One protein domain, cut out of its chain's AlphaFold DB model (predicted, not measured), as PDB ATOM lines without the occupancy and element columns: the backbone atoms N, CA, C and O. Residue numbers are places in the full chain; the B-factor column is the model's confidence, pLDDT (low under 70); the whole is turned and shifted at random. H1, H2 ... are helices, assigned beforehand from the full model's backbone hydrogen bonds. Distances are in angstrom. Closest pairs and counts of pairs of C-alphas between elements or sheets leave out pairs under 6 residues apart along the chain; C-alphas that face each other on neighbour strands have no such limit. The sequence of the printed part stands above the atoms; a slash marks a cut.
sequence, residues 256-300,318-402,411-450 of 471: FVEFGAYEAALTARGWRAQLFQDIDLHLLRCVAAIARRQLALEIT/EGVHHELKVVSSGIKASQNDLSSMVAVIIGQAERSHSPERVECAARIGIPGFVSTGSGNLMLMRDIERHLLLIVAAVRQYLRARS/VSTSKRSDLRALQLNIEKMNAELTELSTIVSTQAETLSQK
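Overview. This is residues 256 to 300, 318 to 402 and 411 to 450 of the 471 residues of an uncharacterized protein of Phytophthora parasitica P1976 (UniProt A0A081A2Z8). Four long helices make an elongated bundle, two pairs set face to face and crossed at a small angle: H3 side by side with H5, and H2 side by side with H4. The short helix H1 is set across H5 near its first residues, and the long link of residues 352 to 375 runs back along the bundle, past the side of H2 and H4 away from H3 and H5. The printed part has 170 residues with five named helices, H1 to H5 in order along the chain, and no named strand; the class is all helix. The whole is compact, with a radius of gyration of the C-alphas of 17.6 A, and spans 60 by 36 by 23 A.

Arrangement. The longest helix, H5, residues 416 to 450, is the hub and touches the four other helices. H3, residues 318 to 351, touches it at a shallow tilt of 2 degrees, opposite ways; their closest C-alphas, of Gln 335 and Asn 430, are 6.5 A apart. H2, residues 271 to 300, touches H5 at a shallow tilt of 25 degrees, the same way, with the C-alphas of Asp 280 and Ile 426 closest at 5.7 A. H4, residues 376 to 402, touches H5 with residues 376 to 380 alone, closest at the C-alphas of Asn 376 and Ala 444, 5.5 A. H4 also touches H3, the same way at a shallow tilt of 26 degrees, closest at the C-alphas of Ile 331 and Glu 384, 5.0 A. H2 and H4 touch at a shallow tilt of 6 degrees, opposite ways, closest at the C-alphas of Ile 279 and Ile 390, 7.0 A. H2 and H3 are close but not clearly touching. H1, residues 256 to 266, touches residues 417 to 425 of H5 alone, about perpendicular at 78 degrees, with the C-alphas of Ala 265 and Asp 418 closest at 4.4 A. H1 and H2 only just touch, with 3 pairs of C-alphas within 8 A, the closest those of Leu 266 and Gln 277, 6.7 A. H1 is apart from H3 and H4. In H1, H2, H3, H4 and H5 every O i to N i+4 pair is within hydrogen-bond range.

Along the chain. H5, residues 416 to 450, is 51.1 A long and ends at C-alpha 450, (-14.669, -12.401, 39.286). H3, residues 318 to 351, is 49.4 A long and begins at C-alpha 318, (-12.080, -11.508, 25.849). H2, residues 271 to 300, is 43.5 A long, and H4, residues 376 to 402, is 39.3 A. H1, residues 256 to 266, begins at C-alpha 256, (-52.442, 10.815, 34.220).

Size, cuts and confidence. The C-alphas farthest apart, of Val 411 and Lys 450, are 60.7 A apart. Residues 301 to 317 and 403 to 410 are not printed; the gaps are 25.8 A from C-alpha 300 to 318 and 18.4 A from C-alpha 402 to 411. Of the links printed whole, H1 to H2 is tight and H3 to H4 long. Residues 356 to 357 pair with residues 411 to 412, antiparallel. Mean pLDDT of the printed part is 84.8; 22 residues are under 70, among them 353 to 362 and 411 to 414.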
ATOM      1  N   PHE A 256     -51.039  11.250  34.271       53.06
ATOM      2  CA  PHE A 256     -52.442  10.815  34.220       53.06
ATOM      3  C   PHE A 256     -53.084  11.046  32.840       53.06
ATOM      4  O   PHE A 256     -53.930  10.260  32.413       53.06
ATOM      5  N   VAL A 257     -52.668  12.094  32.121       59.44
ATOM      6  CA  VAL A 257     -53.136  12.384  30.756       59.44
ATOM      7  C   VAL A 257     -52.468  11.449  29.746       59.44
ATOM      8  O   VAL A 257     -53.144  10.943  28.852       59.44
ATOM      9  N   GLU A 258     -51.175  11.172  29.909       64.50
ATOM     10  CA  GLU A 258     -50.420  10.214  29.088       64.50
ATOM     11  C   GLU A 258     -50.975   8.790  29.232       64.50
ATOM     12  O   GLU A 258     -51.260   8.134  28.228       64.50
ATOM     13  N   PHE A 259     -51.229   8.345  30.468       73.69
ATOM     14  CA  PHE A 259     -51.823   7.039  30.749       73.69
ATOM     15  C   PHE A 259     -53.236   6.915  30.158       73.69
ATOM     16  O   PHE A 259     -53.518   5.958  29.439       73.69
ATOM     17  N   GLY A 260     -54.101   7.920  30.351       81.06
ATOM     18  CA  GLY A 260     -55.444   7.927  29.759       81.06
ATOM     19  C   GLY A 260     -55.449   7.987  28.222       81.06
ATOM     20  O   GLY A 260     -56.325   7.406  27.577       81.06
ATOM     21  N   ALA A 261     -54.462   8.651  27.608       84.19
ATOM     22  CA  ALA A 261     -54.285   8.651  26.155       84.19
ATOM     23  C   ALA A 261     -53.841   7.276  25.629       84.19
ATOM     24  O   ALA A 261     -54.335   6.828  24.591       84.19
ATOM     25  N   TYR A 262     -52.959   6.590  26.359       87.12
ATOM     26  CA  TYR A 262     -52.528   5.227  26.054       87.12
ATOM     27  C   TYR A 262     -53.665   4.203  26.219       87.12
ATOM     28  O   TYR A 262     -53.924   3.431  25.295       87.12
ATOM     29  N   GLU A 263     -54.432   4.248  27.316       87.38
ATOM     30  CA  GLU A 263     -55.620   3.396  27.504       87.38
ATOM     31  C   GLU A 263     -56.645   3.573  26.374       87.38
ATOM     32  O   GLU A 263     -57.159   2.595  25.824       87.38
ATOM     33  N   ALA A 264     -56.908   4.819  25.962       85.38
ATOM     34  CA  ALA A 264     -57.764   5.091  24.813       85.38
ATOM     35  C   ALA A 264     -57.196   4.473  23.520       85.38
ATOM     36  O   ALA A 264     -57.948   3.901  22.723       85.38
ATOM     37  N   ALA A 265     -55.877   4.530  23.326       88.38
ATOM     38  CA  ALA A 265     -55.196   3.995  22.153       88.38
ATOM     39  C   ALA A 265     -55.161   2.458  22.079       88.38
ATOM     40  O   ALA A 265     -55.207   1.895  20.981       88.38
ATOM     41  N   LEU A 266     -55.201   1.754  23.214       88.19
ATOM     42  CA  LEU A 266     -55.416   0.300  23.245       88.19
ATOM     43  C   LEU A 266     -56.793  -0.112  22.691       88.19
ATOM     44  O   LEU A 266     -56.966  -1.239  22.233       88.19
ATOM     45  N   THR A 267     -57.770   0.802  22.669       86.44
ATOM     46  CA  THR A 267     -59.080   0.574  22.027       86.44
ATOM     47  C   THR A 267     -59.137   1.022  20.562       86.44
ATOM     48  O   THR A 267     -60.156   0.810  19.892       86.44
ATOM     49  N   ALA A 268     -58.065   1.637  20.047       85.44
ATOM     50  CA  ALA A 268     -58.018   2.165  18.691       85.44
ATOM     51  C   ALA A 268     -58.143   1.050  17.645       85.44
ATOM     52  O   ALA A 268     -57.678  -0.075  17.827       85.44
ATOM     53  N   ARG A 269     -58.809   1.374  16.532       82.62
ATOM     54  CA  ARG A 269     -59.207   0.402  15.509       82.62
ATOM     55  C   ARG A 269     -58.695   0.772  14.133       82.62
ATOM     56  O   ARG A 269     -58.925   1.876  13.641       82.62
ATOM     57  N   GLY A 270     -58.149  -0.233  13.471       81.69
ATOM     58  CA  GLY A 270     -57.527  -0.126  12.165       81.69
ATOM     59  C   GLY A 270     -56.231  -0.927  12.174       81.69
ATOM     60  O   GLY A 270     -55.757  -1.347  13.232       81.69
ATOM     61  N   TRP A 271     -55.692  -1.219  10.998       84.31
ATOM     62  CA  TRP A 271     -54.570  -2.146  10.901       84.31
ATOM     63  C   TRP A 271     -53.280  -1.596  11.519       84.31
ATOM     64  O   TRP A 271     -52.518  -2.378  12.079       84.31
ATOM     65  N   ARG A 272     -53.039  -0.276  11.474       87.62
ATOM     66  CA  ARG A 272     -51.859   0.333  12.111       87.62
ATOM     67  C   ARG A 272     -51.948   0.264  13.627       87.62
ATOM     68  O   ARG A 272     -50.968  -0.092  14.267       87.62
ATOM     69  N   ALA A 273     -53.132   0.535  14.181       88.94
ATOM     70  CA  ALA A 273     -53.385   0.374  15.609       88.94
ATOM     71  C   ALA A 273     -53.169  -1.081  16.045       88.94
ATOM     72  O   ALA A 273     -52.429  -1.319  16.989       88.94
ATOM     73  N   GLN A 274     -53.720  -2.053  15.304       88.81
ATOM     74  CA  GLN A 274     -53.520  -3.480  15.588       88.81
ATOM     75  C   GLN A 274     -52.042  -3.891  15.513       88.81
ATOM     76  O   GLN A 274     -51.572  -4.624  16.377       88.81
ATOM     77  N   LEU A 275     -51.311  -3.414  14.500       90.88
ATOM     78  CA  LEU A 275     -49.884  -3.691  14.332       90.88
ATOM     79  C   LEU A 275     -49.070  -3.135  15.507       90.88
ATOM     80  O   LEU A 275     -48.232  -3.844  16.053       90.88
ATOM     81  N   PHE A 276     -49.329  -1.893  15.922       93.00
ATOM     82  CA  PHE A 276     -48.646  -1.297  17.068       93.00
ATOM     83  C   PHE A 276     -49.036  -1.966  18.389       93.00
ATOM     84  O   PHE A 276     -48.146  -2.237  19.178       93.00
ATOM     85  N   GLN A 277     -50.305  -2.326  18.600       91.94
ATOM     86  CA  GLN A 277     -50.753  -3.104  19.767       91.94
ATOM     87  C   GLN A 277     -50.098  -4.496  19.835       91.94
ATOM     88  O   GLN A 277     -49.795  -4.977  20.924       91.94
ATOM     89  N   ASP A 278     -49.868  -5.153  18.694       91.81
ATOM     90  CA  ASP A 278     -49.159  -6.436  18.654       91.81
ATOM     91  C   ASP A 278     -47.653  -6.252  18.959       91.81
ATOM     92  O   ASP A 278     -47.119  -6.990  19.787       91.81
ATOM     93  N   ILE A 279     -46.970  -5.258  18.360       94.44
ATOM     94  CA  ILE A 279     -45.561  -4.919  18.683       94.44
ATOM     95  C   ILE A 279     -45.415  -4.603  20.176       94.44
ATOM     96  O   ILE A 279     -44.531  -5.142  20.840       94.44
ATOM     97  N   ASP A 280     -46.297  -3.745  20.686       93.44
ATOM     98  CA  ASP A 280     -46.344  -3.294  22.073       93.44
ATOM     99  C   ASP A 280     -46.445  -4.486  23.036       93.44
ATOM    100  O   ASP A 280     -45.587  -4.676  23.897       93.44
ATOM    101  N   LEU A 281     -47.403  -5.385  22.790       92.75
ATOM    102  CA  LEU A 281     -47.591  -6.604  23.571       92.75
ATOM    103  C   LEU A 281     -46.363  -7.533  23.549       92.75
ATOM    104  O   LEU A 281     -46.081  -8.194  24.554       92.75
ATOM    105  N   HIS A 282     -45.644  -7.619  22.427       93.69
ATOM    106  CA  HIS A 282     -44.416  -8.414  22.332       93.69
ATOM    107  C   HIS A 282     -43.267  -7.796  23.135       93.69
ATOM    108  O   HIS A 282     -42.642  -8.505  23.927       93.69
ATOM    109  N   LEU A 283     -43.042  -6.484  23.011       94.38
ATOM    110  CA  LEU A 283     -42.038  -5.767  23.801       94.38
ATOM    111  C   LEU A 283     -42.348  -5.840  25.304       94.38
ATOM    112  O   LEU A 283     -41.471  -6.211  26.079       94.38
ATOM    113  N   LEU A 284     -43.601  -5.614  25.710       93.62
ATOM    114  CA  LEU A 284     -44.030  -5.670  27.111       93.62
ATOM    115  C   LEU A 284     -43.789  -7.054  27.730       93.62
ATOM    116  O   LEU A 284     -43.300  -7.176  28.855       93.62
ATOM    117  N   ARG A 285     -44.102  -8.123  26.985       91.88
ATOM    118  CA  ARG A 285     -43.842  -9.508  27.413       91.88
ATOM    119  C   ARG A 285     -42.349  -9.812  27.510       91.88
ATOM    120  O   ARG A 285     -41.958 -10.514  28.440       91.88
ATOM    121  N   CYS A 286     -41.550  -9.293  26.578       92.56
ATOM    122  CA  CYS A 286     -40.095  -9.415  26.557       92.56
ATOM    123  C   CYS A 286     -39.474  -8.743  27.794       92.56
ATOM    124  O   CYS A 286     -38.896  -9.431  28.634       92.56
ATOM    125  N   VAL A 287     -39.716  -7.439  27.981       94.25
ATOM    126  CA  VAL A 287     -39.277  -6.635  29.138       94.25
ATOM    127  C   VAL A 287     -39.652  -7.316  30.457       94.25
ATOM    128  O   VAL A 287     -38.786  -7.589  31.289       94.25
ATOM    129  N   ALA A 288     -40.922  -7.697  30.627       91.12
ATOM    130  CA  ALA A 288     -41.385  -8.330  31.860       91.12
ATOM    131  C   ALA A 288     -40.757  -9.717  32.109       91.12
ATOM    132  O   ALA A 288     -40.616 -10.130  33.261       91.12
ATOM    133  N   ALA A 289     -40.398 -10.466  31.062       90.19
ATOM    134  CA  ALA A 289     -39.714 -11.751  31.200       90.19
ATOM    135  C   ALA A 289     -38.235 -11.588  31.580       90.19
ATOM    136  O   ALA A 289     -37.754 -12.330  32.436       90.19
ATOM    137  N   ILE A 290     -37.544 -10.599  31.006       90.31
ATOM    138  CA  ILE A 290     -36.152 -10.270  31.341       90.31
ATOM    139  C   ILE A 290     -36.059  -9.781  32.790       90.31
ATOM    140  O   ILE A 290     -35.257 -10.317  33.552       90.31
ATOM    141  N   ALA A 291     -36.932  -8.857  33.205       89.00
ATOM    142  CA  ALA A 291     -36.975  -8.353  34.579       89.00
ATOM    143  C   ALA A 291     -37.231  -9.477  35.604       89.00
ATOM    144  O   ALA A 291     -36.524  -9.591  36.603       89.00
ATOM    145  N   ARG A 292     -38.175 -10.395  35.327       87.81
ATOM    146  CA  ARG A 292     -38.365 -11.599  36.161       87.81
ATOM    147  C   ARG A 292     -37.124 -12.493  36.194       87.81
ATOM    148  O   ARG A 292     -36.849 -13.096  37.229       87.81
ATOM    149  N   ARG A 293     -36.382 -12.605  35.086       84.50
ATOM    150  CA  ARG A 293     -35.163 -13.421  35.034       84.50
ATOM    151  C   ARG A 293     -34.023 -12.801  35.841       84.50
ATOM    152  O   ARG A 293     -33.333 -13.557  36.517       84.50
ATOM    153  N   GLN A 294     -33.867 -11.478  35.807       84.06
ATOM    154  CA  GLN A 294     -32.909 -10.738  36.637       84.06
ATOM    155  C   GLN A 294     -33.198 -10.935  38.127       84.06
ATOM    156  O   GLN A 294     -32.326 -11.421  38.839       84.06
ATOM    157  N   LEU A 295     -34.440 -10.703  38.570       82.50
ATOM    158  CA  LEU A 295     -34.846 -10.937  39.965       82.50
ATOM    159  C   LEU A 295     -34.569 -12.383  40.413       82.50
ATOM    160  O   LEU A 295     -34.063 -12.616  41.508       82.50
ATOM    161  N   ALA A 296     -34.842 -13.369  39.552       81.56
ATOM    162  CA  ALA A 296     -34.528 -14.766  39.848       81.56
ATOM    163  C   ALA A 296     -33.012 -15.035  39.948       81.56
ATOM    164  O   ALA A 296     -32.601 -15.850  40.768       81.56
ATOM    165  N   LEU A 297     -32.182 -14.370  39.133       74.06
ATOM    166  CA  LEU A 297     -30.721 -14.477  39.207       74.06
ATOM    167  C   LEU A 297     -30.180 -13.848  40.498       74.06
ATOM    168  O   LEU A 297     -29.367 -14.479  41.172       74.06
ATOM    169  N   GLU A 298     -30.676 -12.667  40.873       72.38
ATOM    170  CA  GLU A 298     -30.310 -11.973  42.115       72.38
ATOM    171  C   GLU A 298     -30.597 -12.838  43.346       72.38
ATOM    172  O   GLU A 298     -29.687 -13.068  44.143       72.38
ATOM    173  N   ILE A 299     -31.799 -13.421  43.447       70.88
ATOM    174  CA  ILE A 299     -32.158 -14.347  44.535       70.88
ATOM    175  C   ILE A 299     -31.180 -15.532  44.587       70.88
ATOM    176  O   ILE A 299     -30.591 -15.799  45.632       70.88
ATOM    177  N   THR A 300     -30.920 -16.201  43.456       62.16
ATOM    178  CA  THR A 300     -29.991 -17.349  43.431       62.16
ATOM    179  C   THR A 300     -28.535 -16.982  43.729       62.16
ATOM    180  O   THR A 300     -27.769 -17.843  44.155       62.16
ATOM    181  N   GLU A 318     -11.993 -12.557  26.864       62.03
ATOM    182  CA  GLU A 318     -12.080 -11.508  25.849       62.03
ATOM    183  C   GLU A 318     -13.088 -11.840  24.731       62.03
ATOM    184  O   GLU A 318     -13.785 -10.944  24.254       62.03
ATOM    185  N   GLY A 319     -13.263 -13.125  24.391       75.75
ATOM    186  CA  GLY A 319     -14.276 -13.579  23.433       75.75
ATOM    187  C   GLY A 319     -15.708 -13.343  23.923       75.75
ATOM    188  O   GLY A 319     -16.542 -12.848  23.166       75.75
ATOM    189  N   VAL A 320     -15.979 -13.598  25.209       80.06
ATOM    190  CA  VAL A 320     -17.292 -13.352  25.834       80.06
ATOM    191  C   VAL A 320     -17.596 -11.853  25.896       80.06
ATOM    192  O   VAL A 320     -18.703 -11.439  25.554       80.06
ATOM    193  N   HIS A 321     -16.616 -11.020  26.266       82.06
ATOM    194  CA  HIS A 321     -16.773  -9.559  26.262       82.06
ATOM    195  C   HIS A 321     -16.966  -8.987  24.850       82.06
ATOM    196  O   HIS A 321     -17.767  -8.069  24.661       82.06
ATOM    197  N   HIS A 322     -16.240  -9.503  23.855       86.88
ATOM    198  CA  HIS A 322     -16.414  -9.098  22.463       86.88
ATOM    199  C   HIS A 322     -17.812  -9.470  21.959       86.88
ATOM    200  O   HIS A 322     -18.531  -8.610  21.452       86.88
ATOM    201  N   GLU A 323     -18.240 -10.716  22.169       88.81
ATOM    202  CA  GLU A 323     -19.551 -11.180  21.725       88.81
ATOM    203  C   GLU A 323     -20.698 -10.424  22.409       88.81
ATOM    204  O   GLU A 323     -21.645 -10.003  21.747       88.81
ATOM    205  N   LEU A 324     -20.590 -10.151  23.710       88.69
ATOM    206  CA  LEU A 324     -21.569  -9.347  24.440       88.69
ATOM    207  C   LEU A 324     -21.729  -7.935  23.843       88.69
ATOM    208  O   LEU A 324     -22.848  -7.429  23.732       88.69
ATOM    209  N   LYS A 325     -20.625  -7.313  23.401       90.44
ATOM    210  CA  LYS A 325     -20.638  -6.016  22.699       90.44
ATOM    211  C   LYS A 325     -21.258  -6.117  21.305       90.44
ATOM    212  O   LYS A 325     -21.988  -5.201  20.916       90.44
ATOM    213  N   VAL A 326     -21.017  -7.209  20.575       92.25
ATOM    214  CA  VAL A 326     -21.656  -7.485  19.274       92.25
ATOM    215  C   VAL A 326     -23.171  -7.610  19.450       92.25
ATOM    216  O   VAL A 326     -23.913  -6.837  18.845       92.25
ATOM    217  N   VAL A 327     -23.632  -8.471  20.361       92.94
ATOM    218  CA  VAL A 327     -25.061  -8.691  20.650       92.94
ATOM    219  C   VAL A 327     -25.736  -7.413  21.169       92.94
ATOM    220  O   VAL A 327     -26.816  -7.050  20.708       92.94
ATOM    221  N   SER A 328     -25.094  -6.650  22.065       92.50
ATOM    222  CA  SER A 328     -25.620  -5.346  22.515       92.50
ATOM    223  C   SER A 328     -25.766  -4.341  21.361       92.50
ATOM    224  O   SER A 328     -26.717  -3.557  21.321       92.50
ATOM    225  N   SER A 329     -24.853  -4.379  20.386       93.81
ATOM    226  CA  SER A 329     -24.926  -3.539  19.186       93.81
ATOM    227  C   SER A 329     -26.047  -3.988  18.242       93.81
ATOM    228  O   SER A 329     -26.767  -3.138  17.716       93.81
ATOM    229  N   GLY A 330     -26.258  -5.298  18.080       93.31
ATOM    230  CA  GLY A 330     -27.353  -5.870  17.289       93.31
ATOM    231  C   GLY A 330     -28.745  -5.634  17.890       93.31
ATOM    232  O   GLY A 330     -29.686  -5.303  17.160       93.31
ATOM    233  N   ILE A 331     -28.867  -5.660  19.223       94.94
ATOM    234  CA  ILE A 331     -30.063  -5.214  19.964       94.94
ATOM    235  C   ILE A 331     -30.386  -3.754  19.614       94.94
ATOM    236  O   ILE A 331     -31.491  -3.467  19.150       94.94
ATOM    237  N   LYS A 332     -29.409  -2.844  19.747       95.50
ATOM    238  CA  LYS A 332     -29.583  -1.413  19.429       95.50
ATOM    239  C   LYS A 332     -29.937  -1.181  17.960       95.50
ATOM    240  O   LYS A 332     -30.823  -0.383  17.660       95.50
ATOM    241  N   ALA A 333     -29.289  -1.894  17.039       95.06
ATOM    242  CA  ALA A 333     -29.617  -1.842  15.616       95.06
ATOM    243  C   ALA A 333     -31.071  -2.278  15.357       95.06
ATOM    244  O   ALA A 333     -31.805  -1.580  14.661       95.06
ATOM    245  N   SER A 334     -31.523  -3.362  15.994       95.50
ATOM    246  CA  SER A 334     -32.892  -3.876  15.863       95.50
ATOM    247  C   SER A 334     -33.948  -2.931  16.460       95.50
ATOM    248  O   SER A 334     -35.018  -2.751  15.876       95.50
ATOM    249  N   GLN A 335     -33.651  -2.277  17.588       95.75
ATOM    250  CA  GLN A 335     -34.506  -1.237  18.183       95.75
ATOM    251  C   GLN A 335     -34.614   0.002  17.279       95.75
ATOM    252  O   GLN A 335     -35.709   0.550  17.110       95.75
ATOM    253  N   ASN A 336     -33.508   0.421  16.656       96.31
ATOM    254  CA  ASN A 336     -33.486   1.522  15.688       96.31
ATOM    255  C   ASN A 336     -34.270   1.174  14.411       96.31
ATOM    256  O   ASN A 336     -35.074   1.985  13.952       96.31
ATOM    257  N   ASP A 337     -34.105  -0.040  13.881       95.75
ATOM    258  CA  ASP A 337     -34.883  -0.565  12.750       95.75
ATOM    259  C   ASP A 337     -36.390  -0.551  13.048       95.75
ATOM    260  O   ASP A 337     -37.189  -0.081  12.233       95.75
ATOM    261  N   LEU A 338     -36.791  -1.030  14.231       95.69
ATOM    262  CA  LEU A 338     -38.186  -1.032  14.667       95.69
ATOM    263  C   LEU A 338     -38.742   0.393  14.789       95.69
ATOM    264  O   LEU A 338     -39.806   0.684  14.239       95.69
ATOM    265  N   SER A 339     -38.004   1.289  15.445       95.69
ATOM    266  CA  SER A 339     -38.394   2.693  15.640       95.69
ATOM    267  C   SER A 339     -38.524   3.435  14.302       95.69
ATOM    268  O   SER A 339     -39.498   4.151  14.073       95.69
ATOM    269  N   SER A 340     -37.601   3.185  13.366       96.38
ATOM    270  CA  SER A 340     -37.647   3.703  11.994       96.38
ATOM    271  C   SER A 340     -38.892   3.222  11.239       96.38
ATOM    272  O   SER A 340     -39.622   4.028  10.654       96.38
ATOM    273  N   MET A 341     -39.217   1.925  11.308       94.50
ATOM    274  CA  MET A 341     -40.438   1.389  10.692       94.50
ATOM    275  C   MET A 341     -41.713   1.988  11.303       94.50
ATOM    276  O   MET A 341     -42.617   2.370  10.555       94.50
ATOM    277  N   VAL A 342     -41.784   2.127  12.633       94.00
ATOM    278  CA  VAL A 342     -42.906   2.787  13.328       94.00
ATOM    279  C   VAL A 342     -43.056   4.237  12.856       94.00
ATOM    280  O   VAL A 342     -44.151   4.630  12.447       94.00
ATOM    281  N   ALA A 343     -41.964   5.005  12.800       92.81
ATOM    282  CA  ALA A 343     -41.968   6.386  12.317       92.81
ATOM    283  C   ALA A 343     -42.444   6.507  10.855       92.81
ATOM    284  O   ALA A 343     -43.231   7.399  10.531       92.81
ATOM    285  N   VAL A 344     -42.048   5.582   9.971       91.62
ATOM    286  CA  VAL A 344     -42.539   5.529   8.580       91.62
ATOM    287  C   VAL A 344     -44.044   5.245   8.529       91.62
ATOM    288  O   VAL A 344     -44.766   5.923   7.789       91.62
ATOM    289  N   ILE A 345     -44.545   4.288   9.317       90.38
ATOM    290  CA  ILE A 345     -45.975   3.939   9.378       90.38
ATOM    291  C   ILE A 345     -46.808   5.122   9.892       90.38
ATOM    292  O   ILE A 345     -47.848   5.440   9.303       90.38
ATOM    293  N   ILE A 346     -46.337   5.802  10.943       89.06
ATOM    294  CA  ILE A 346     -46.928   7.030  11.493       89.06
ATOM    295  C   ILE A 346     -46.949   8.135  10.435       89.06
ATOM    296  O   ILE A 346     -48.013   8.665  10.120       89.06
ATOM    297  N   GLY A 347     -45.808   8.429   9.808       86.38
ATOM    298  CA  GLY A 347     -45.711   9.470   8.785       86.38
ATOM    299  C   GLY A 347     -46.579   9.182   7.555       86.38
ATOM    300  O   GLY A 347     -47.031  10.110   6.884       86.38
ATOM    301  N   GLN A 348     -46.849   7.913   7.230       85.31
ATOM    302  CA  GLN A 348     -47.858   7.541   6.232       85.31
ATOM    303  C   GLN A 348     -49.290   7.786   6.733       85.31
ATOM    304  O   GLN A 348     -50.094   8.335   5.984       85.31
ATOM    305  N   ALA A 349     -49.608   7.410   7.978       83.06
ATOM    306  CA  ALA A 349     -50.926   7.616   8.590       83.06
ATOM    307  C   ALA A 349     -51.297   9.104   8.707       83.06
ATOM    308  O   ALA A 349     -52.444   9.495   8.499       83.06
ATOM    309  N   GLU A 350     -50.314   9.952   9.009       84.62
ATOM    310  CA  GLU A 350     -50.492  11.398   9.105       84.62
ATOM    311  C   GLU A 350     -50.767  12.028   7.734       84.62
ATOM    312  O   GLU A 350     -51.640  12.890   7.631       84.62
ATOM    313  N   ARG A 351     -50.114  11.549   6.667       80.12
ATOM    314  CA  ARG A 351     -50.357  12.001   5.284       80.12
ATOM    315  C   ARG A 351     -51.633  11.427   4.656       80.12
ATOM    316  O   ARG A 351     -52.197  12.049   3.760       80.12
ATOM    317  N   SER A 352     -52.111  10.261   5.096       70.31
ATOM    318  CA  SER A 352     -53.352   9.678   4.577       70.31
ATOM    319  C   SER A 352     -54.591  10.357   5.167       70.31
ATOM    320  O   SER A 352     -54.887  10.213   6.349       70.31
ATOM    321  N   HIS A 353     -55.356  11.045   4.317       60.91
ATOM    322  CA  HIS A 353     -56.711  11.517   4.639       60.91
ATOM    323  C   HIS A 353     -57.795  10.453   4.393       60.91
ATOM    324  O   HIS A 353     -58.944  10.637   4.791       60.91
ATOM    325  N   SER A 354     -57.447   9.344   3.734       57.06
ATOM    326  CA  SER A 354     -58.327   8.187   3.597       57.06
ATOM    327  C   SER A 354     -58.407   7.431   4.929       57.06
ATOM    328  O   SER A 354     -57.374   7.128   5.530       57.06
ATOM    329  N   PRO A 355     -59.616   7.120   5.415       58.69
ATOM    330  CA  PRO A 355     -59.774   6.458   6.696       58.69
ATOM    331  C   PRO A 355     -59.450   4.958   6.581       58.69
ATOM    332  O   PRO A 355     -59.567   4.338   5.521       58.69
ATOM    333  N   GLU A 356     -58.984   4.381   7.681       62.91
ATOM    334  CA  GLU A 356     -58.327   3.080   7.725       62.91
ATOM    335  C   GLU A 356     -59.332   1.920   7.674       62.91
ATOM    336  O   GLU A 356     -60.328   1.887   8.396       62.91
ATOM    337  N   ARG A 357     -59.087   0.924   6.820       64.19
ATOM    338  CA  ARG A 357     -59.981  -0.238   6.741       64.19
ATOM    339  C   ARG A 357     -59.821  -1.159   7.941       64.19
ATOM    340  O   ARG A 357     -58.700  -1.463   8.346       64.19
ATOM    341  N   VAL A 358     -60.944  -1.706   8.409       58.00
ATOM    342  CA  VAL A 358     -61.005  -2.769   9.436       58.00
ATOM    343  C   VAL A 358     -60.702  -4.152   8.836       58.00
ATOM    344  O   VAL A 358     -61.265  -5.167   9.233       58.00
ATOM    345  N   GLU A 359     -59.809  -4.212   7.850       57.03
ATOM    346  CA  GLU A 359     -59.207  -5.476   7.438       57.03
ATOM    347  C   GLU A 359     -58.191  -5.854   8.517       57.03
ATOM    348  O   GLU A 359     -57.031  -5.428   8.478       57.03
ATOM    349  N   CYS A 360     -58.671  -6.625   9.501       53.16
ATOM    350  CA  CYS A 360     -57.852  -7.374  10.443       53.16
ATOM    351  C   CYS A 360     -56.965  -8.337   9.648       53.16
ATOM    352  O   CYS A 360     -57.318  -9.497   9.436       53.16
ATOM    353  N   ALA A 361     -55.820  -7.837   9.184       58.97
ATOM    354  CA  ALA A 361     -54.721  -8.692   8.776       58.97
ATOM    355  C   ALA A 361     -54.357  -9.603   9.957       58.97
ATOM    356  O   ALA A 361     -54.578  -9.234  11.116       58.97
ATOM    357  N   ALA A 362     -53.825 -10.787   9.656       65.19
ATOM    358  CA  ALA A 362     -53.354 -11.704  10.685       65.19
ATOM    359  C   ALA A 362     -52.435 -10.954  11.663       65.19
ATOM    360  O   ALA A 362     -51.585 -10.167  11.234       65.19
ATOM    361  N   ARG A 363     -52.649 -11.176  12.966       78.50
ATOM    362  CA  ARG A 363     -51.774 -10.640  14.016       78.50
ATOM    363  C   ARG A 363     -50.334 -11.047  13.746       78.50
ATOM    364  O   ARG A 363     -50.093 -12.075  13.109       78.50
ATOM    365  N   ILE A 364     -49.389 -10.268  14.257       83.19
ATOM    366  CA  ILE A 364     -47.975 -10.594  14.084       83.19
ATOM    367  C   ILE A 364     -47.688 -11.947  14.762       83.19
ATOM    368  O   ILE A 364     -47.787 -12.083  15.977       83.19
ATOM    369  N   GLY A 365     -47.385 -12.972  13.962       77.50
ATOM    370  CA  GLY A 365     -47.296 -14.370  14.401       77.50
ATOM    371  C   GLY A 365     -45.969 -14.740  15.065       77.50
ATOM    372  O   GLY A 365     -45.370 -15.743  14.689       77.50
ATOM    373  N   ILE A 366     -45.478 -13.929  16.003       85.62
ATOM    374  CA  ILE A 366     -44.196 -14.182  16.678       85.62
ATOM    375  C   ILE A 366     -44.446 -15.068  17.913       85.62
ATOM    376  O   ILE A 366     -45.396 -14.821  18.661       85.62
ATOM    377  N   PRO A 367     -43.604 -16.082  18.188       85.25
ATOM    378  CA  PRO A 367     -43.618 -16.783  19.469       85.25
ATOM    379  C   PRO A 367     -43.445 -15.820  20.655       85.25
ATOM    380  O   PRO A 367     -42.820 -14.768  20.532       85.25
ATOM    381  N   GLY A 368     -43.965 -16.167  21.834       85.94
ATOM    382  CA  GLY A 368     -43.657 -15.403  23.048       85.94
ATOM    383  C   GLY A 368     -42.148 -15.371  23.320       85.94
ATOM    384  O   GLY A 368     -41.434 -16.301  22.943       85.94
ATOM    385  N   PHE A 369     -41.656 -14.317  23.979       89.88
ATOM    386  CA  PHE A 369     -40.282 -14.318  24.478       89.88
ATOM    387  C   PHE A 369     -40.093 -15.479  25.464       89.88
ATOM    388  O   PHE A 369     -40.841 -15.609  26.435       89.88
ATOM    389  N   VAL A 370     -39.082 -16.304  25.209       85.75
ATOM    390  CA  VAL A 370     -38.646 -17.417  26.052       85.75
ATOM    391  C   VAL A 370     -37.128 -17.363  26.058       85.75
ATOM    392  O   VAL A 370     -36.533 -17.342  24.981       85.75
ATOM    393  N   SER A 371     -36.517 -17.334  27.244       84.56
ATOM    394  CA  SER A 371     -35.069 -17.502  27.342       84.56
ATOM    395  C   SER A 371     -34.728 -18.987  27.255       84.56
ATOM    396  O   SER A 371     -35.377 -19.808  27.904       84.56
ATOM    397  N   THR A 372     -33.765 -19.326  26.404       82.94
ATOM    398  CA  THR A 372     -33.489 -20.698  25.963       82.94
ATOM    399  C   THR A 372     -32.341 -21.369  26.716       82.94
ATOM    400  O   THR A 372     -32.190 -22.585  26.618       82.94
ATOM    401  N   GLY A 373     -31.568 -20.614  27.503       76.88
ATOM    402  CA  GLY A 373     -30.399 -21.125  28.219       76.88
ATOM    403  C   GLY A 373     -30.141 -20.464  29.574       76.88
ATOM    404  O   GLY A 373     -30.844 -19.549  30.013       76.88
ATOM    405  N   SER A 374     -29.109 -20.946  30.263       77.50
ATOM    406  CA  SER A 374     -28.584 -20.341  31.486       77.50
ATOM    407  C   SER A 374     -27.548 -19.252  31.173       77.50
ATOM    408  O   SER A 374     -26.794 -19.336  30.207       77.50
ATOM    409  N   GLY A 375     -27.488 -18.228  32.029       83.31
ATOM    410  CA  GLY A 375     -26.481 -17.168  31.956       83.31
ATOM    411  C   GLY A 375     -26.849 -15.962  31.084       83.31
ATOM    412  O   GLY A 375     -27.735 -15.992  30.230       83.31
ATOM    413  N   ASN A 376     -26.133 -14.866  31.325       87.19
ATOM    414  CA  ASN A 376     -26.466 -13.542  30.796       87.19
ATOM    415  C   ASN A 376     -26.199 -13.391  29.292       87.19
ATOM    416  O   ASN A 376     -26.943 -12.695  28.606       87.19
ATOM    417  N   LEU A 377     -25.193 -14.086  28.754       87.62
ATOM    418  CA  LEU A 377     -24.912 -14.089  27.315       87.62
ATOM    419  C   LEU A 377     -26.020 -14.795  26.511       87.62
ATOM    420  O   LEU A 377     -26.400 -14.316  25.446       87.62
ATOM    421  N   MET A 378     -26.572 -15.902  27.030       89.00
ATOM    422  CA  MET A 378     -27.751 -16.560  26.445       89.00
ATOM    423  C   MET A 378     -28.959 -15.626  26.466       89.00
ATOM    424  O   MET A 378     -29.564 -15.396  25.423       89.00
ATOM    425  N   LEU A 379     -29.235 -15.001  27.615       90.62
ATOM    426  CA  LEU A 379     -30.322 -14.032  27.753       90.62
ATOM    427  C   LEU A 379     -30.187 -12.861  26.759       90.62
ATOM    428  O   LEU A 379     -31.169 -12.475  26.137       90.62
ATOM    429  N   MET A 380     -28.977 -12.338  26.547       92.25
ATOM    430  CA  MET A 380     -28.709 -11.294  25.550       92.25
ATOM    431  C   MET A 380     -28.968 -11.765  24.110       92.25
ATOM    432  O   MET A 380     -29.662 -11.071  23.366       92.25
ATOM    433  N   ARG A 381     -28.487 -12.957  23.725       92.38
ATOM    434  CA  ARG A 381     -28.770 -13.549  22.401       92.38
ATOM    435  C   ARG A 381     -30.273 -13.819  22.206       92.38
ATOM    436  O   ARG A 381     -30.800 -13.590  21.120       92.38
ATOM    437  N   ASP A 382     -30.991 -14.247  23.248       92.75
ATOM    438  CA  ASP A 382     -32.450 -14.432  23.217       92.75
ATOM    439  C   ASP A 382     -33.197 -13.103  22.980       92.75
ATOM    440  O   ASP A 382     -34.163 -13.067  22.210       92.75
ATOM    441  N   ILE A 383     -32.746 -12.006  23.609       94.00
ATOM    442  CA  ILE A 383     -33.297 -10.650  23.423       94.00
ATOM    443  C   ILE A 383     -33.100 -10.182  21.980       94.00
ATOM    444  O   ILE A 383     -34.065  -9.768  21.334       94.00
ATOM    445  N   GLU A 384     -31.874 -10.286  21.460       95.12
ATOM    446  CA  GLU A 384     -31.553  -9.938  20.074       95.12
ATOM    447  C   GLU A 384     -32.421 -10.734  19.092       95.12
ATOM    448  O   GLU A 384     -33.108 -10.155  18.246       95.12
ATOM    449  N   ARG A 385     -32.482 -12.061  19.260       94.50
ATOM    450  CA  ARG A 385     -33.295 -12.949  18.422       94.50
ATOM    451  C   ARG A 385     -34.776 -12.572  18.452       94.50
ATOM    452  O   ARG A 385     -35.434 -12.607  17.412       94.50
ATOM    453  N   HIS A 386     -35.323 -12.206  19.613       94.94
ATOM    454  CA  HIS A 386     -36.725 -11.803  19.717       94.94
ATOM    455  C   HIS A 386     -36.999 -10.457  19.030       94.94
ATOM    456  O   HIS A 386     -37.992 -10.335  18.312       94.94
ATOM    457  N   LEU A 387     -36.102  -9.475  19.167       95.50
ATOM    458  CA  LEU A 387     -36.196  -8.204  18.441       95.50
ATOM    459  C   LEU A 387     -36.097  -8.394  16.923       95.50
ATOM    460  O   LEU A 387     -36.898  -7.820  16.184       95.50
ATOM    461  N   LEU A 388     -35.183  -9.246  16.452       95.44
ATOM    462  CA  LEU A 388     -35.063  -9.597  15.035       95.44
ATOM    463  C   LEU A 388     -36.342 -10.256  14.498       95.44
ATOM    464  O   LEU A 388     -36.772  -9.933  13.390       95.44
ATOM    465  N   LEU A 389     -37.001 -11.117  15.285       94.88
ATOM    466  CA  LEU A 389     -38.305 -11.686  14.928       94.88
ATOM    467  C   LEU A 389     -39.407 -10.618  14.851       94.88
ATOM    468  O   LEU A 389     -40.197 -10.644  13.906       94.88
ATOM    469  N   ILE A 390     -39.441  -9.652  15.781       94.75
ATOM    470  CA  ILE A 390     -40.364  -8.505  15.715       94.75
ATOM    471  C   ILE A 390     -40.123  -7.709  14.425       94.75
ATOM    472  O   ILE A 390     -41.052  -7.497  13.645       94.75
ATOM    473  N   VAL A 391     -38.873  -7.333  14.146       95.06
ATOM    474  CA  VAL A 391     -38.493  -6.575  12.943       95.06
ATOM    475  C   VAL A 391     -38.849  -7.333  11.659       95.06
ATOM    476  O   VAL A 391     -39.455  -6.763  10.747       95.06
ATOM    477  N   ALA A 392     -38.526  -8.625  11.578       93.62
ATOM    478  CA  ALA A 392     -38.829  -9.468  10.425       93.62
ATOM    479  C   ALA A 392     -40.340  -9.591  10.181       93.62
ATOM    480  O   ALA A 392     -40.798  -9.443   9.045       93.62
ATOM    481  N   ALA A 393     -41.126  -9.802  11.236       92.06
ATOM    482  CA  ALA A 393     -42.563  -9.979  11.114       92.06
ATOM    483  C   ALA A 393     -43.297  -8.656  10.809       92.06
ATOM    484  O   ALA A 393     -44.241  -8.660  10.019       92.06
ATOM    485  N   VAL A 394     -42.814  -7.504  11.300       92.62
ATOM    486  CA  VAL A 394     -43.283  -6.176  10.848       92.62
ATOM    487  C   VAL A 394     -42.995  -5.977   9.354       92.62
ATOM    488  O   VAL A 394     -43.891  -5.582   8.604       92.62
ATOM    489  N   ARG A 395     -41.789  -6.322   8.876       91.38
ATOM    490  CA  ARG A 395     -41.443  -6.269   7.439       91.38
ATOM    491  C   ARG A 395     -42.356  -7.169   6.597       91.38
ATOM    492  O   ARG A 395     -42.848  -6.729   5.558       91.38
ATOM    493  N   GLN A 396     -42.611  -8.404   7.035       88.31
ATOM    494  CA  GLN A 396     -43.525  -9.338   6.361       88.31
ATOM    495  C   GLN A 396     -44.964  -8.810   6.326       88.31
ATOM    496  O   GLN A 396     -45.589  -8.810   5.265       88.31
ATOM    497  N   TYR A 397     -45.465  -8.299   7.452       87.81
ATOM    498  CA  TYR A 397     -46.797  -7.713   7.557       87.81
ATOM    499  C   TYR A 397     -46.970  -6.541   6.580       87.81
ATOM    500  O   TYR A 397     -47.939  -6.500   5.820       87.81
ATOM    501  N   LEU A 398     -46.002  -5.618   6.522       86.25
ATOM    502  CA  LEU A 398     -46.028  -4.499   5.575       86.25
ATOM    503  C   LEU A 398     -45.998  -4.974   4.111       86.25
ATOM    504  O   LEU A 398     -46.765  -4.458   3.298       86.25
ATOM    505  N   ARG A 399     -45.190  -5.990   3.772       84.94
ATOM    506  CA  ARG A 399     -45.169  -6.594   2.422       84.94
ATOM    507  C   ARG A 399     -46.529  -7.186   2.036       84.94
ATOM    508  O   ARG A 399     -47.027  -6.884   0.954       84.94
ATOM    509  N   ALA A 400     -47.150  -7.961   2.928       80.69
ATOM    510  CA  ALA A 400     -48.468  -8.562   2.706       80.69
ATOM    511  C   ALA A 400     -49.591  -7.516   2.562       80.69
ATOM    512  O   ALA A 400     -50.583  -7.747   1.871       80.69
ATOM    513  N   ARG A 401     -49.440  -6.335   3.179       75.38
ATOM    514  CA  ARG A 401     -50.373  -5.217   2.987       75.38
ATOM    515  C   ARG A 401     -50.187  -4.493   1.655       75.38
ATOM    516  O   ARG A 401     -51.186  -4.082   1.074       75.38
ATOM    517  N   SER A 402     -48.958  -4.362   1.156       70.25
ATOM    518  CA  SER A 402     -48.680  -3.718  -0.138       70.25
ATOM    519  C   SER A 402     -49.259  -4.483  -1.335       70.25
ATOM    520  O   SER A 402     -49.594  -3.868  -2.342       70.25
ATOM    521  N   VAL A 411     -65.185   1.320   7.249       58.16
ATOM    522  CA  VAL A 411     -64.233   2.386   7.532       58.16
ATOM    523  C   VAL A 411     -64.066   2.553   9.042       58.16
ATOM    524  O   VAL A 411     -65.053   2.735   9.750       58.16
ATOM    525  N   SER A 412     -62.823   2.549   9.519       59.94
ATOM    526  CA  SER A 412     -62.450   2.971  10.869       59.94
ATOM    527  C   SER A 412     -61.501   4.160  10.818       59.94
ATOM    528  O   SER A 412     -60.697   4.321   9.905       59.94
ATOM    529  N   THR A 413     -61.574   5.010  11.828       59.91
ATOM    530  CA  THR A 413     -60.630   6.107  12.021       59.91
ATOM    531  C   THR A 413     -59.876   5.861  13.317       59.91
ATOM    532  O   THR A 413     -60.306   6.327  14.371       59.91
ATOM    533  N   SER A 414     -58.747   5.148  13.246       67.19
ATOM    534  CA  SER A 414     -57.720   5.301  14.281       67.19
ATOM    535  C   SER A 414     -57.283   6.762  14.256       67.19
ATOM    536  O   SER A 414     -56.946   7.278  13.184       67.19
ATOM    537  N   LYS A 415     -57.335   7.475  15.385       76.00
ATOM    538  CA  LYS A 415     -56.913   8.880  15.383       76.00
ATOM    539  C   LYS A 415     -55.388   8.936  15.356       76.00
ATOM    540  O   LYS A 415     -54.705   8.028  15.831       76.00
ATOM    541  N   ARG A 416     -54.845  10.043  14.846       81.62
ATOM    542  CA  ARG A 416     -53.394  10.308  14.872       81.62
ATOM    543  C   ARG A 416     -52.851  10.334  16.308       81.62
ATOM    544  O   ARG A 416     -51.773   9.809  16.541       81.62
ATOM    545  N   SER A 417     -53.630  10.865  17.258       84.69
ATOM    546  CA  SER A 417     -53.336  10.824  18.701       84.69
ATOM    547  C   SER A 417     -53.104   9.407  19.211       84.69
ATOM    548  O   SER A 417     -52.152   9.162  19.937       84.69
ATOM    549  N   ASP A 418     -53.957   8.475  18.791       87.00
ATOM    550  CA  ASP A 418     -53.978   7.113  19.313       87.00
ATOM    551  C   ASP A 418     -52.738   6.352  18.817       87.00
ATOM    552  O   ASP A 418     -52.026   5.715  19.587       87.00
ATOM    553  N   LEU A 419     -52.401   6.506  17.529       88.94
ATOM    554  CA  LEU A 419     -51.177   5.933  16.968       88.94
ATOM    555  C   LEU A 419     -49.908   6.545  17.589       88.94
ATOM    556  O   LEU A 419     -48.941   5.823  17.810       88.94
ATOM    557  N   ARG A 420     -49.912   7.849  17.907       91.50
ATOM    558  CA  ARG A 420     -48.796   8.514  18.603       91.50
ATOM    559  C   ARG A 420     -48.645   8.046  20.055       91.50
ATOM    560  O   ARG A 420     -47.518   7.859  20.492       91.50
ATOM    561  N   ALA A 421     -49.736   7.792  20.775       91.38
ATOM    562  CA  ALA A 421     -49.676   7.227  22.125       91.38
ATOM    563  C   ALA A 421     -49.085   5.802  22.128       91.38
ATOM    564  O   ALA A 421     -48.254   5.487  22.976       91.38
ATOM    565  N   LEU A 422     -49.437   4.967  21.138       92.31
ATOM    566  CA  LEU A 422     -48.813   3.647  20.958       92.31
ATOM    567  C   LEU A 422     -47.330   3.754  20.563       92.31
ATOM    568  O   LEU A 422     -46.511   3.006  21.090       92.31
ATOM    569  N   GLN A 423     -46.960   4.699  19.686       94.44
ATOM    570  CA  GLN A 423     -45.553   4.972  19.357       94.44
ATOM    571  C   GLN A 423     -44.741   5.303  20.620       94.44
ATOM    572  O   GLN A 423     -43.693   4.701  20.834       94.44
ATOM    573  N   LEU A 424     -45.235   6.217  21.462       93.62
ATOM    574  CA  LEU A 424     -44.540   6.632  22.685       93.62
ATOM    575  C   LEU A 424     -44.352   5.468  23.670       93.62
ATOM    576  O   LEU A 424     -43.295   5.369  24.290       93.62
ATOM    577  N   ASN A 425     -45.322   4.553  23.793       93.12
ATOM    578  CA  ASN A 425     -45.155   3.382  24.660       93.12
ATOM    579  C   ASN A 425     -44.163   2.352  24.083       93.12
ATOM    580  O   ASN A 425     -43.362   1.789  24.827       93.12
ATOM    581  N   ILE A 426     -44.135   2.162  22.757       94.00
ATOM    582  CA  ILE A 426     -43.110   1.348  22.076       94.00
ATOM    583  C   ILE A 426     -41.706   1.940  22.297       94.00
ATOM    584  O   ILE A 426     -40.769   1.205  22.608       94.00
ATOM    585  N   GLU A 427     -41.555   3.262  22.190       94.75
ATOM    586  CA  GLU A 427     -40.296   3.969  22.467       94.75
ATOM    587  C   GLU A 427     -39.882   3.841  23.945       94.75
ATOM    588  O   GLU A 427     -38.720   3.543  24.229       94.75
ATOM    589  N   LYS A 428     -40.834   3.948  24.885       94.19
ATOM    590  CA  LYS A 428     -40.610   3.698  26.319       94.19
ATOM    591  C   LYS A 428     -40.103   2.278  26.582       94.19
ATOM    592  O   LYS A 428     -39.104   2.107  27.271       94.19
ATOM    593  N   MET A 429     -40.736   1.259  26.002       93.56
ATOM    594  CA  MET A 429     -40.296  -0.129  26.177       93.56
ATOM    595  C   MET A 429     -38.957  -0.423  25.500       93.56
ATOM    596  O   MET A 429     -38.202  -1.251  26.000       93.56
ATOM    597  N   ASN A 430     -38.613   0.268  24.408       93.94
ATOM    598  CA  ASN A 430     -37.256   0.213  23.858       93.94
ATOM    599  C   ASN A 430     -36.228   0.819  24.832       93.94
ATOM    600  O   ASN A 430     -35.133   0.271  24.960       93.94
ATOM    601  N   ALA A 431     -36.564   1.895  25.551       92.88
ATOM    602  CA  ALA A 431     -35.698   2.452  26.592       92.88
ATOM    603  C   ALA A 431     -35.531   1.483  27.779       92.88
ATOM    604  O   ALA A 431     -34.397   1.156  28.128       92.88
ATOM    605  N   GLU A 432     -36.627   0.930  28.314       93.75
ATOM    606  CA  GLU A 432     -36.599  -0.090  29.381       93.75
ATOM    607  C   GLU A 432     -35.790  -1.330  28.955       93.75
ATOM    608  O   GLU A 432     -34.938  -1.819  29.693       93.75
ATOM    609  N   LEU A 433     -35.979  -1.815  27.725       93.50
ATOM    610  CA  LEU A 433     -35.217  -2.946  27.190       93.50
ATOM    611  C   LEU A 433     -33.720  -2.629  27.039       93.50
ATOM    612  O   LEU A 433     -32.886  -3.519  27.200       93.50
ATOM    613  N   THR A 434     -33.372  -1.370  26.757       93.12
ATOM    614  CA  THR A 434     -31.978  -0.910  26.701       93.12
ATOM    615  C   THR A 434     -31.348  -0.926  28.092       93.12
ATOM    616  O   THR A 434     -30.260  -1.473  28.250       93.12
ATOM    617  N   GLU A 435     -32.042  -0.398  29.102       93.50
ATOM    618  CA  GLU A 435     -31.613  -0.440  30.505       93.50
ATOM    619  C   GLU A 435     -31.404  -1.891  30.968       93.50
ATOM    620  O   GLU A 435     -30.304  -2.264  31.384       93.50
ATOM    621  N   LEU A 436     -32.400  -2.758  30.768       91.81
ATOM    622  CA  LEU A 436     -32.303  -4.179  31.107       91.81
ATOM    623  C   LEU A 436     -31.131  -4.864  30.385       91.81
ATOM    624  O   LEU A 436     -30.368  -5.594  31.016       91.81
ATOM    625  N   SER A 437     -30.937  -4.598  29.090       91.06
ATOM    626  CA  SER A 437     -29.815  -5.130  28.307       91.06
ATOM    627  C   SER A 437     -28.459  -4.660  28.849       91.06
ATOM    628  O   SER A 437     -27.532  -5.467  28.952       91.06
ATOM    629  N   THR A 438     -28.335  -3.398  29.278       91.69
ATOM    630  CA  THR A 438     -27.116  -2.913  29.946       91.69
ATOM    631  C   THR A 438     -26.870  -3.581  31.296       91.69
ATOM    632  O   THR A 438     -25.730  -3.950  31.556       91.69
ATOM    633  N   ILE A 439     -27.907  -3.828  32.105       90.50
ATOM    634  CA  ILE A 439     -27.785  -4.529  33.397       90.50
ATOM    635  C   ILE A 439     -27.344  -5.984  33.185       90.50
ATOM    636  O   ILE A 439     -26.393  -6.441  33.815       90.50
ATOM    637  N   VAL A 440     -27.977  -6.711  32.254       88.50
ATOM    638  CA  VAL A 440     -27.565  -8.086  31.910       88.50
ATOM    639  C   VAL A 440     -26.120  -8.104  31.395       88.50
ATOM    640  O   VAL A 440     -25.356  -9.009  31.737       88.50
ATOM    641  N   SER A 441     -25.723  -7.086  30.624       87.94
ATOM    642  CA  SER A 441     -24.352  -6.950  30.125       87.94
ATOM    643  C   SER A 441     -23.349  -6.734  31.260       87.94
ATOM    644  O   SER A 441     -22.437  -7.541  31.409       87.94
ATOM    645  N   THR A 442     -23.523  -5.726  32.119       88.06
ATOM    646  CA  THR A 442     -22.581  -5.460  33.225       88.06
ATOM    647  C   THR A 442     -22.516  -6.613  34.232       88.06
ATOM    648  O   THR A 442     -21.440  -6.923  34.750       88.06
ATOM    649  N   GLN A 443     -23.624  -7.323  34.465       85.75
ATOM    650  CA  GLN A 443     -23.623  -8.557  35.256       85.75
ATOM    651  C   GLN A 443     -22.814  -9.681  34.578       85.75
ATOM    652  O   GLN A 443     -22.111 -10.425  35.257       85.75
ATOM    653  N   ALA A 444     -22.866  -9.816  33.247       84.06
ATOM    654  CA  ALA A 444     -22.022 -10.771  32.519       84.06
ATOM    655  C   ALA A 444     -20.527 -10.409  32.622       84.06
ATOM    656  O   ALA A 444     -19.690 -11.280  32.860       84.06
ATOM    657  N   GLU A 445     -20.199  -9.120  32.491       82.00
ATOM    658  CA  GLU A 445     -18.823  -8.616  32.566       82.00
ATOM    659  C   GLU A 445     -18.205  -8.781  33.964       82.00
ATOM    660  O   GLU A 445     -17.046  -9.172  34.086       82.00
ATOM    661  N   THR A 446     -18.980  -8.546  35.026       80.06
ATOM    662  CA  THR A 446     -18.515  -8.719  36.415       80.06
ATOM    663  C   THR A 446     -18.354 -10.188  36.808       80.06
ATOM    664  O   THR A 446     -17.394 -10.526  37.500       80.06
ATOM    665  N   LEU A 447     -19.230 -11.085  36.336       72.31
ATOM    666  CA  LEU A 447     -19.071 -12.533  36.529       72.31
ATOM    667  C   LEU A 447     -17.829 -13.074  35.804       72.31
ATOM    668  O   LEU A 447     -17.080 -13.851  36.393       72.31
ATOM    669  N   SER A 448     -17.573 -12.610  34.574       69.75
ATOM    670  CA  SER A 448     -16.324 -12.867  33.841       69.75
ATOM    671  C   SER A 448     -15.105 -12.475  34.691       69.75
ATOM    672  O   SER A 448     -14.299 -13.330  35.068       69.75
ATOM    673  N   GLN A 449     -15.032 -11.212  35.124       63.66
ATOM    674  CA  GLN A 449     -13.899 -10.689  35.897       63.66
ATOM    675  C   GLN A 449     -13.689 -11.398  37.244       63.66
ATOM    676  O   GLN A 449     -12.545 -11.665  37.617       63.66
ATOM    677  N   LYS A 450     -14.763 -11.759  37.962       58.34
ATOM    678  CA  LYS A 450     -14.669 -12.401  39.286       58.34
ATOM    679  C   LYS A 450     -14.050 -13.803  39.236       58.34
ATOM    680  O   LYS A 450     -13.431 -14.220  40.208       58.34
TER     681      LYS A 450